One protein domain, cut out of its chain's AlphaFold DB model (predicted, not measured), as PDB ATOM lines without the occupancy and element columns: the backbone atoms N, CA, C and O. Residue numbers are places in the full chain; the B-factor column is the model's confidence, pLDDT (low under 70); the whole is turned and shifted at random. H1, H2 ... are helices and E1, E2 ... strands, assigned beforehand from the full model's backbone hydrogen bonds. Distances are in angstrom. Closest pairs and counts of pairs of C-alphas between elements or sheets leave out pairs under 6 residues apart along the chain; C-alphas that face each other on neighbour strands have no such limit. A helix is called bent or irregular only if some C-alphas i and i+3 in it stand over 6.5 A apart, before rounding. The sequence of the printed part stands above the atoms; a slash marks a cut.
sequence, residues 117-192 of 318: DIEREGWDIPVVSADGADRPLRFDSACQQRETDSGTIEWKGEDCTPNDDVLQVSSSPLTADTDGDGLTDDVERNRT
ATOM      1  N   ASP A 117      18.672 -36.708   3.931       94.88
ATOM      2  CA  ASP A 117      18.094 -37.244   2.691       94.88
ATOM      3  C   ASP A 117      17.076 -38.368   2.930       94.88
ATOM      4  O   ASP A 117      15.979 -38.344   2.364       94.88
ATOM      5  N   ILE A 118      17.414 -39.324   3.801       94.38
ATOM      6  CA  ILE A 118      16.566 -40.467   4.164       94.38
ATOM      7  C   ILE A 118      15.324 -39.986   4.909       94.38
ATOM      8  O   ILE A 118      14.218 -40.448   4.626       94.38
ATOM      9  N   GLU A 119      15.499 -39.063   5.845       96.62
ATOM     10  CA  GLU A 119      14.409 -38.490   6.632       96.62
ATOM     11  C   GLU A 119      13.389 -37.776   5.746       96.62
ATOM     12  O   GLU A 119      12.178 -37.981   5.871       96.62
ATOM     13  N   ARG A 120      13.886 -37.001   4.778       94.50
ATOM     14  CA  ARG A 120      13.072 -36.272   3.803       94.50
ATOM     15  C   ARG A 120      12.413 -37.146   2.747       94.50
ATOM     16  O   ARG A 120      11.280 -36.852   2.356       94.50
ATOM     17  N   GLU A 121      13.141 -38.115   2.192       93.94
ATOM     18  CA  GLU A 121      12.601 -39.041   1.190       93.94
ATOM     19  C   GLU A 121      11.560 -39.965   1.826       93.94
ATOM     20  O   GLU A 121      10.534 -40.258   1.202       93.94
ATOM     21  N   GLY A 122      11.796 -40.346   3.080       94.56
ATOM     22  CA  GLY A 122      10.983 -41.292   3.816       94.56
ATOM     23  C   GLY A 122      11.305 -42.746   3.476       94.56
ATOM     24  O   GLY A 122      12.186 -43.067   2.673       94.56
ATOM     25  N   TRP A 123      10.585 -43.661   4.116       94.12
ATOM     26  CA  TRP A 123      10.724 -45.097   3.897       94.12
ATOM     27  C   TRP A 123       9.411 -45.846   4.116       94.12
ATOM     28  O   TRP A 123       8.433 -45.340   4.668       94.12
ATOM     29  N   ASP A 124       9.426 -47.102   3.679       94.12
ATOM     30  CA  ASP A 124       8.293 -48.008   3.767       94.12
ATOM     31  C   ASP A 124       8.459 -48.927   4.971       94.12
ATOM     32  O   ASP A 124       9.508 -49.558   5.133       94.12
ATOM     33  N   ILE A 125       7.395 -49.083   5.752       94.31
ATOM     34  CA  ILE A 125       7.287 -50.065   6.829       94.31
ATOM     35  C   ILE A 125       6.221 -51.099   6.436       94.31
ATOM     36  O   ILE A 125       5.062 -50.729   6.238       94.31
ATOM     37  N   PRO A 126       6.564 -52.390   6.294       94.06
ATOM     38  CA  PRO A 126       5.602 -53.464   6.093       94.06
ATOM     39  C   PRO A 126       4.736 -53.638   7.332       94.06
ATOM     40  O   PRO A 126       5.242 -53.752   8.449       94.06
ATOM     41  N   VAL A 127       3.425 -53.679   7.132       92.25
ATOM     42  CA  VAL A 127       2.467 -53.717   8.235       92.25
ATOM     43  C   VAL A 127       1.428 -54.802   8.033       92.25
ATOM     44  O   VAL A 127       1.046 -55.135   6.915       92.25
ATOM     45  N   VAL A 128       0.907 -55.309   9.145       87.88
ATOM     46  CA  VAL A 128      -0.287 -56.154   9.145       87.88
ATOM     47  C   VAL A 128      -1.497 -55.261   9.378       87.88
ATOM     48  O   VAL A 128      -1.603 -54.606  10.415       87.88
ATOM     49  N   SER A 129      -2.432 -55.242   8.434       85.12
ATOM     50  CA  SER A 129      -3.706 -54.527   8.577       85.12
ATOM     51  C   SER A 129      -4.820 -55.460   9.062       85.12
ATOM     52  O   SER A 129      -4.820 -56.653   8.766       85.12
ATOM     53  N   ALA A 130      -5.798 -54.915   9.789       76.94
ATOM     54  CA  ALA A 130      -6.992 -55.643  10.226       76.94
ATOM     55  C   ALA A 130      -8.267 -54.958   9.713       76.94
ATOM     56  O   ALA A 130      -8.360 -53.726   9.684       76.94
ATOM     57  N   ASP A 131      -9.267 -55.752   9.325       77.25
ATOM     58  CA  ASP A 131     -10.522 -55.237   8.778       77.25
ATOM     59  C   ASP A 131     -11.255 -54.360   9.809       77.25
ATOM     60  O   ASP A 131     -11.731 -54.819  10.846       77.25
ATOM     61  N   GLY A 132     -11.408 -53.071   9.493       76.12
ATOM     62  CA  GLY A 132     -12.125 -52.117  10.343       76.12
ATOM     63  C   GLY A 132     -11.279 -51.431  11.418       76.12
ATOM     64  O   GLY A 132     -11.858 -50.729  12.248       76.12
ATOM     65  N   ALA A 133      -9.954 -51.595  11.400       77.69
ATOM     66  CA  ALA A 133      -9.036 -50.736  12.142       77.69
ATOM     67  C   ALA A 133      -8.776 -49.420  11.380       77.69
ATOM     68  O   ALA A 133      -8.691 -49.415  10.152       77.69
ATOM     69  N   ASP A 134      -8.656 -48.305  12.107       85.25
ATOM     70  CA  ASP A 134      -8.341 -46.984  11.530       85.25
ATOM     71  C   ASP A 134      -6.834 -46.811  11.231       85.25
ATOM     72  O   ASP A 134      -6.451 -45.910  10.488       85.25
ATOM     73  N   ARG A 135      -5.994 -47.684  11.803       89.25
ATOM     74  CA  ARG A 135      -4.529 -47.743  11.679       89.25
ATOM     75  C   ARG A 135      -4.083 -49.189  11.425       89.25
ATOM     76  O   ARG A 135      -4.853 -50.103  11.755       89.25
ATOM     77  N   PRO A 136      -2.876 -49.423  10.872       91.00
ATOM     78  CA  PRO A 136      -2.304 -50.767  10.825       91.00
ATOM     79  C   PRO A 136      -2.269 -51.387  12.224       91.00
ATOM     80  O   PRO A 136      -2.149 -50.694  13.235       91.00
ATOM     81  N   LEU A 137      -2.407 -52.707  12.293       87.19
ATOM     82  CA  LEU A 137      -2.441 -53.410  13.567       87.19
ATOM     83  C   LEU A 137      -1.067 -53.426  14.237       87.19
ATOM     84  O   LEU A 137      -1.010 -53.199  15.441       87.19
ATOM     85  N   ARG A 138      -0.012 -53.727  13.470       89.75
ATOM     86  CA  ARG A 138       1.382 -53.855  13.921       89.75
ATOM     87  C   ARG A 138       2.351 -53.933  12.736       89.75
ATOM     88  O   ARG A 138       1.905 -54.104  11.595       89.75
ATOM     89  N   PHE A 139       3.649 -53.910  13.026       91.50
ATOM     90  CA  PHE A 139       4.706 -54.294  12.093       91.50
ATOM     91  C   PHE A 139       4.552 -55.758  11.642       91.50
ATOM     92  O   PHE A 139       4.160 -56.632  12.424       91.50
ATOM     93  N   ASP A 140       4.854 -56.042  10.373       90.06
ATOM     94  CA  ASP A 140       4.926 -57.416   9.875       90.06
ATOM     95  C   ASP A 140       6.263 -58.067  10.260       90.06
ATOM     96  O   ASP A 140       7.254 -57.970   9.538       90.06
ATOM     97  N   SER A 141       6.281 -58.782  11.388       86.00
ATOM     98  CA  SER A 141       7.475 -59.471  11.899       86.00
ATOM     99  C   SER A 141       7.993 -60.606  11.003       86.00
ATOM    100  O   SER A 141       9.100 -61.105  11.221       86.00
ATOM    101  N   ALA A 142       7.257 -61.005   9.956       86.88
ATOM    102  CA  ALA A 142       7.799 -61.881   8.918       86.88
ATOM    103  C   ALA A 142       8.832 -61.159   8.030       86.88
ATOM    104  O   ALA A 142       9.613 -61.817   7.328       86.88
ATOM    105  N   CYS A 143       8.843 -59.824   8.041       88.94
ATOM    106  CA  CYS A 143       9.771 -58.986   7.302       88.94
ATOM    107  C   CYS A 143      11.036 -58.690   8.110       88.94
ATOM    108  O   CYS A 143      11.003 -58.190   9.223       88.94
ATOM    109  N   GLN A 144      12.188 -58.956   7.502       87.81
ATOM    110  CA  GLN A 144      13.497 -58.602   8.034       87.81
ATOM    111  C   GLN A 144      14.086 -57.460   7.217       87.81
ATOM    112  O   GLN A 144      14.116 -57.513   5.979       87.81
ATOM    113  N   GLN A 145      14.581 -56.448   7.924       88.88
ATOM    114  CA  GLN A 145      15.249 -55.302   7.333       88.88
ATOM    115  C   GLN A 145      16.598 -55.722   6.731       88.88
ATOM    116  O   GLN A 145      17.398 -56.437   7.340       88.88
ATOM    117  N   ARG A 146      16.888 -55.247   5.521       87.75
ATOM    118  CA  ARG A 146      18.213 -55.315   4.909       87.75
ATOM    119  C   ARG A 146      18.552 -53.969   4.295       87.75
ATOM    120  O   ARG A 146      18.024 -53.617   3.246       87.75
ATOM    121  N   GLU A 147      19.504 -53.275   4.889       82.56
ATOM    122  CA  GLU A 147      19.998 -52.020   4.335       82.56
ATOM    123  C   GLU A 147      20.893 -52.253   3.108       82.56
ATOM    124  O   GLU A 147      21.666 -53.221   3.025       82.56
ATOM    125  N   THR A 148      20.744 -51.385   2.112       81.88
ATOM    126  CA  THR A 148      21.594 -51.350   0.917       81.88
ATOM    127  C   THR A 148      22.761 -50.384   1.104       81.88
ATOM    128  O   THR A 148      22.750 -49.544   1.994       81.88
ATOM    129  N   ASP A 149      23.767 -50.451   0.224       76.19
ATOM    130  CA  ASP A 149      24.899 -49.508   0.244       76.19
ATOM    131  C   ASP A 149      24.464 -48.033   0.051       76.19
ATOM    132  O   ASP A 149      25.268 -47.131   0.266       76.19
ATOM    133  N   SER A 150      23.216 -47.806  -0.378       71.44
ATOM    134  CA  SER A 150      22.600 -46.494  -0.592       71.44
ATOM    135  C   SER A 150      21.734 -46.021   0.583       71.44
ATOM    136  O   SER A 150      21.027 -45.042   0.419       71.44
ATOM    137  N   GLY A 151      21.688 -46.737   1.712       73.00
ATOM    138  CA  GLY A 151      20.805 -46.386   2.839       73.00
ATOM    139  C   GLY A 151      19.327 -46.749   2.632       73.00
ATOM    140  O   GLY A 151      18.539 -46.703   3.566       73.00
ATOM    141  N   THR A 152      18.920 -47.203   1.442       80.12
ATOM    142  CA  THR A 152      17.557 -47.709   1.216       80.12
ATOM    143  C   THR A 152      17.346 -49.048   1.929       80.12
ATOM    144  O   THR A 152      18.198 -49.942   1.832       80.12
ATOM    145  N   ILE A 153      16.188 -49.212   2.576       86.31
ATOM    146  CA  ILE A 153      15.767 -50.463   3.214       86.31
ATOM    147  C   ILE A 153      15.142 -51.407   2.177       86.31
ATOM    148  O   ILE A 153      14.210 -51.055   1.460       86.31
ATOM    149  N   GLU A 154      15.625 -52.648   2.132       88.38
ATOM    150  CA  GLU A 154      14.939 -53.766   1.486       88.38
ATOM    151  C   GLU A 154      14.334 -54.692   2.544       88.38
ATOM    152  O   GLU A 154      15.050 -55.229   3.386       88.38
ATOM    153  N   TRP A 155      13.042 -54.982   2.427       90.19
ATOM    154  CA  TRP A 155      12.361 -55.959   3.277       90.19
ATOM    155  C   TRP A 155      12.394 -57.355   2.659       90.19
ATOM    156  O   TRP A 155      12.100 -57.531   1.469       90.19
ATOM    157  N   LYS A 156      12.785 -58.364   3.446       88.38
ATOM    158  CA  LYS A 156      12.848 -59.767   3.001       88.38
ATOM    159  C   LYS A 156      12.332 -60.715   4.069       88.38
ATOM    160  O   LYS A 156      12.585 -60.527   5.243       88.38
ATOM    161  N   GLY A 157      11.696 -61.791   3.631       84.50
ATOM    162  CA  GLY A 157      11.203 -62.868   4.482       84.50
ATOM    163  C   GLY A 157      10.592 -63.961   3.615       84.50
ATOM    164  O   GLY A 157      10.333 -63.726   2.433       84.50
ATOM    165  N   GLU A 158      10.412 -65.163   4.164       82.69
ATOM    166  CA  GLU A 158       9.704 -66.236   3.446       82.69
ATOM    167  C   GLU A 158       8.231 -65.862   3.232       82.69
ATOM    168  O   GLU A 158       7.719 -66.036   2.125       82.69
ATOM    169  N   ASP A 159       7.622 -65.249   4.251       81.50
ATOM    170  CA  ASP A 159       6.216 -64.834   4.272       81.50
ATOM    171  C   ASP A 159       6.025 -63.306   4.215       81.50
ATOM    172  O   ASP A 159       4.900 -62.822   4.237       81.50
ATOM    173  N   CYS A 160       7.112 -62.541   4.071       82.19
ATOM    174  CA  CYS A 160       7.065 -61.086   3.919       82.19
ATOM    175  C   CYS A 160       6.601 -60.702   2.504       82.19
ATOM    176  O   CYS A 160       7.303 -60.969   1.517       82.19
ATOM    177  N   THR A 161       5.458 -60.022   2.395       77.56
ATOM    178  CA  THR A 161       4.970 -59.430   1.139       77.56
ATOM    179  C   THR A 161       4.945 -57.898   1.226       77.56
ATOM    180  O   THR A 161       3.884 -57.280   1.264       77.56
ATOM    181  N   PRO A 162       6.116 -57.232   1.147       67.69
ATOM    182  CA  PRO A 162       6.269 -55.807   1.467       67.69
ATOM    183  C   PRO A 162       5.652 -54.857   0.427       67.69
ATOM    184  O   PRO A 162       5.949 -53.676   0.430       67.69
ATOM    185  N   ASN A 163       4.851 -55.354  -0.519       68.31
ATOM    186  CA  ASN A 163       4.128 -54.520  -1.485       68.31
ATOM    187  C   ASN A 163       2.605 -54.583  -1.295       68.31
ATOM    188  O   ASN A 163       1.893 -53.918  -2.047       68.31
ATOM    189  N   ASP A 164       2.108 -55.418  -0.377       75.25
ATOM    190  CA  ASP A 164       0.669 -55.599  -0.186       75.25
ATOM    191  C   ASP A 164       0.113 -54.532   0.762       75.25
ATOM    192  O   ASP A 164      -0.797 -53.805   0.367       75.25
ATOM    193  N   ASP A 165       0.726 -54.372   1.940       85.25
ATOM    194  CA  ASP A 165       0.372 -53.364   2.940       85.25
ATOM    195  C   ASP A 165       1.647 -52.711   3.502       85.25
ATOM    196  O   ASP A 165       2.453 -53.350   4.181       85.25
ATOM    197  N   VAL A 166       1.841 -51.425   3.194       91.56
ATOM    198  CA  VAL A 166       2.964 -50.619   3.692       91.56
ATOM    199  C   VAL A 166       2.479 -49.304   4.274       91.56
ATOM    200  O   VAL A 166       1.575 -48.663   3.728       91.56
ATOM    201  N   LEU A 167       3.122 -48.888   5.356       93.38
ATOM    202  CA  LEU A 167       3.046 -47.542   5.895       93.38
ATOM    203  C   LEU A 167       4.215 -46.729   5.328       93.38
ATOM    204  O   LEU A 167       5.361 -47.159   5.399       93.38
ATOM    205  N   GLN A 168       3.906 -45.593   4.711       94.81
ATOM    206  CA  GLN A 168       4.892 -44.667   4.151       94.81
ATOM    207  C   GLN A 168       5.132 -43.583   5.190       94.81
ATOM    208  O   GLN A 168       4.179 -42.878   5.534       94.81
ATOM    209  N   VAL A 169       6.358 -43.464   5.676       96.69
ATOM    210  CA  VAL A 169       6.711 -42.553   6.771       96.69
ATOM    211  C   VAL A 169       7.911 -41.702   6.382       96.69
ATOM    212  O   VAL A 169       8.632 -42.025   5.441       96.69
ATOM    213  N   SER A 170       8.107 -40.603   7.092       97.12
ATOM    214  CA  SER A 170       9.229 -39.671   6.947       97.12
ATOM    215  C   SER A 170       9.461 -39.018   8.301       97.12
ATOM    216  O   SER A 170       8.529 -38.987   9.100       97.12
ATOM    217  N   SER A 171      10.618 -38.420   8.526       97.81
ATOM    218  CA  SER A 171      10.889 -37.641   9.736       97.81
ATOM    219  C   SER A 171      11.333 -36.221   9.393       97.81
ATOM    220  O   SER A 171      11.373 -35.816   8.224       97.81
ATOM    221  N   SER A 172      11.549 -35.406  10.421       97.44
ATOM    222  CA  SER A 172      12.044 -34.045  10.279       97.44
ATOM    223  C   SER A 172      13.546 -34.011  10.588       97.44
ATOM    224  O   SER A 172      13.878 -34.121  11.764       97.44
ATOM    225  N   PRO A 173      14.415 -33.642   9.621       97.69
ATOM    226  CA  PRO A 173      15.876 -33.575   9.822       97.69
ATOM    227  C   PRO A 173      16.373 -32.593  10.895       97.69
ATOM    228  O   PRO A 173      17.563 -32.413  11.145       97.69
ATOM    229  N   LEU A 174      15.462 -31.812  11.473       96.44
ATOM    230  CA  LEU A 174      15.770 -30.796  12.475       96.44
ATOM    231  C   LEU A 174      15.473 -31.268  13.902       96.44
ATOM    232  O   LEU A 174      15.671 -30.491  14.849       96.44
ATOM    233  N   THR A 175      14.923 -32.468  14.066       97.62
ATOM    234  CA  THR A 175      14.341 -32.957  15.313       97.62
ATOM    235  C   THR A 175      14.563 -34.451  15.471       97.62
ATOM    236  O   THR A 175      13.751 -35.222  15.000       97.62
ATOM    237  N   ALA A 176      15.541 -34.816  16.302       98.19
ATOM    238  CA  ALA A 176      15.923 -36.210  16.540       98.19
ATOM    239  C   ALA A 176      14.811 -37.151  17.056       98.19
ATOM    240  O   ALA A 176      15.068 -38.329  17.252       98.19
ATOM    241  N   ASP A 177      13.653 -36.608  17.419       98.12
ATOM    242  CA  ASP A 177      12.443 -37.270  17.920       98.12
ATOM    243  C   ASP A 177      11.298 -36.387  17.401       98.12
ATOM    244  O   ASP A 177      11.012 -35.316  17.967       98.12
ATOM    245  N   THR A 178      10.793 -36.728  16.214       98.12
ATOM    246  CA  THR A 178       9.945 -35.848  15.405       98.12
ATOM    247  C   THR A 178       8.559 -35.647  16.028       98.12
ATOM    248  O   THR A 178       8.011 -34.534  15.968       98.12
ATOM    249  N   ASP A 179       7.995 -36.666  16.673       97.62
ATOM    250  CA  ASP A 179       6.693 -36.597  17.342       97.62
ATOM    251  C   ASP A 179       6.777 -36.288  18.849       97.62
ATOM    252  O   ASP A 179       5.799 -35.806  19.435       97.62
ATOM    253  N   GLY A 180       7.951 -36.436  19.462       96.94
ATOM    254  CA  GLY A 180       8.209 -36.135  20.864       96.94
ATOM    255  C   GLY A 180       7.771 -37.229  21.836       96.94
ATOM    256  O   GLY A 180       7.577 -36.926  23.026       96.94
ATOM    257  N   ASP A 181       7.580 -38.465  21.378       95.44
ATOM    258  CA  ASP A 181       7.100 -39.579  22.196       95.44
ATOM    259  C   ASP A 181       8.212 -40.227  23.057       95.44
ATOM    260  O   ASP A 181       7.953 -40.871  24.093       95.44
ATOM    261  N   GLY A 182       9.470 -39.939  22.708       94.81
ATOM    262  CA  GLY A 182      10.677 -40.364  23.402       94.81
ATOM    263  C   GLY A 182      11.451 -41.504  22.742       94.81
ATOM    264  O   GLY A 182      12.387 -42.005  23.390       94.81
ATOM    265  N   LEU A 183      11.084 -41.930  21.533       96.19
ATOM    266  CA  LEU A 183      11.957 -42.650  20.601       96.19
ATOM    267  C   LEU A 183      12.630 -41.653  19.649       96.19
ATOM    268  O   LEU A 183      12.097 -40.590  19.385       96.19
ATOM    269  N   THR A 184      13.850 -41.958  19.208       97.81
ATOM    270  CA  THR A 184      14.489 -41.184  18.137       97.81
ATOM    271  C   THR A 184      14.064 -41.729  16.782       97.81
ATOM    272  O   THR A 184      13.818 -42.936  16.679       97.81
ATOM    273  N   ASP A 185      14.050 -40.899  15.743       98.00
ATOM    274  CA  ASP A 185      13.580 -41.309  14.414       98.00
ATOM    275  C   ASP A 185      14.436 -42.485  13.872       98.00
ATOM    276  O   ASP A 185      13.923 -43.433  13.264       98.00
ATOM    277  N   ASP A 186      15.735 -42.528  14.211       96.00
ATOM    278  CA  ASP A 186      16.634 -43.671  13.972       96.00
ATOM    279  C   ASP A 186      16.163 -44.986  14.618       96.00
ATOM    280  O   ASP A 186      16.250 -46.063  14.003       96.00
ATOM    281  N   VAL A 187      15.676 -44.915  15.860       96.44
ATOM    282  CA  VAL A 187      15.179 -46.063  16.625       96.44
ATOM    283  C   VAL A 187      13.866 -46.531  16.022       96.44
ATOM    284  O   VAL A 187      13.674 -47.739  15.846       96.44
ATOM    285  N   GLU A 188      13.011 -45.596  15.638       97.19
ATOM    286  CA  GLU A 188      11.750 -45.892  14.973       97.19
ATOM    287  C   GLU A 188      11.952 -46.560  13.625       97.19
ATOM    288  O   GLU A 188      11.342 -47.591  13.347       97.19
ATOM    289  N   ARG A 189      12.902 -46.083  12.822       95.00
ATOM    290  CA  ARG A 189      13.233 -46.695  11.531       95.00
ATOM    291  C   ARG A 189      13.827 -48.096  11.657       95.00
ATOM    292  O   ARG A 189      13.545 -48.957  10.823       95.00
ATOM    293  N   ASN A 190      14.716 -48.315  12.626       93.25
ATOM    294  CA  ASN A 190      15.590 -49.495  12.631       93.25
ATOM    295  C   ASN A 190      15.231 -50.559  13.673       93.25
ATOM    296  O   ASN A 190      15.774 -51.664  13.596       93.25
ATOM    297  N   ARG A 191      14.382 -50.242  14.656       92.88
ATOM    298  CA  ARG A 191      14.089 -51.133  15.790       92.88
ATOM    299  C   ARG A 191      12.601 -51.315  16.032       92.88
ATOM    300  O   ARG A 191      12.126 -52.442  15.972       92.88
ATOM    301  N   THR A 192      11.880 -50.237  16.332       95.12
ATOM    302  CA  THR A 192      10.449 -50.337  16.662       95.12
ATOM    303  C   THR A 192       9.580 -50.359  15.418       95.12
ATOM    304  O   THR A 192       8.470 -50.870  15.486       95.12
TER     305      THR A 192
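AT A GLANCE: This is residues 117 to 192 of the 318 residues of an uncharacterized protein of Halomicrobium mukohataei (UniProt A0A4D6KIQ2). Two small two-stranded ribbons, E1 with E4 nearest the middle and the hairpin of E2 and E3 off to one side, are joined by loops into a flat shape, with a short helix at each end of the printed part. A long loop, residues 129 to 143, swings far out after E1 and on its way back pairs briefly with the end of E1, while a second long loop, residues 170 to 184, leads from E4 to the last helix, H2. The printed part has 76 residues, with two named helices and four named strands in the order H1, E1, E2, E3, E4, H2, and under half of the residues are in named elements. Both sheets, of order E1 - E4 and E2 - E3, are antiparallel, and the class is mixed, helices and strands. The whole is compact, with a radius of gyration of the C-alphas of 13.0 A, and the C-alphas span 35 by 33 by 18 A.

IN THESE COORDINATES: H1 is residues 117 to 121, 6.0 A from first to last C-alpha, and begins at C-alpha 117, (18.094, -37.244, 2.691). E1, residues 123 to 128, is the longest strand by residues and measures 16.5 A, ending at C-alpha 128, (-0.287, -56.154, 9.145). E2 is residues 144 to 147, 10.0 A long, and E3 is residues 153 to 156, 9.8 A long. E4, residues 166 to 169, measures 9.4 A. H2, residues 185 to 192, is 9.8 A long and ends at C-alpha 192, (10.449, -50.337, 16.662). H2 is irregular, but only just: C-alphas 189 and 192 are 6.9 A apart, and its line is a rough one.

HOW THE PARTS SIT: E1 and E4 are antiparallel neighbours, with 141 degrees between their directions. N 125 and O 167 are 2.8 A apart and N 167 and O 125 also 2.8 A, within hydrogen-bond range. The C-alphas of 126 and 166, which face each other, are 4.6 A apart. Residues 127 to 128 of E1 also pair, antiparallel, with residues 138 to 139. E2 and E3 form an antiparallel hairpin, with 145 degrees between their directions; N 146 and O 154 are 2.8 A apart and N 156 and O 144 are 3.0 A apart, within hydrogen-bond range. Between the two sheets, the closest C-alphas of E1 and E3 are those of Trp 123 and Ile 153, 7.4 A apart. The closest C-alphas of E2 and H2, those of Gln 145 and Asn 190, are 7.9 A apart. H2 is only just apart from E1, at 8.2 A, and from H1, at 8.3 A. Among the other pairs that are apart are H1 and E4, E2 and E4, and E3 and H2. In H1 the O i to N i+4 pair is within hydrogen-bond range, and in H2 3 of 4 such pairs are.

THE WHOLE: The two C-alphas farthest apart are those of Gly 132 and Asp 149, 38.5 A, and the first and last printed C-alphas, of Asp 117 and Thr 192, are 20.6 A apart. The printed part has no cut. The links from E1 to E2 and from E4 to H2 are long, with 15 residues each. The link from E3 to E4, 9 residues, is short, and those from H1 to E1 and from E2 to E3 are tight. The mean pLDDT of the printed part is 89.3, and residues 162 to 163 are under 70.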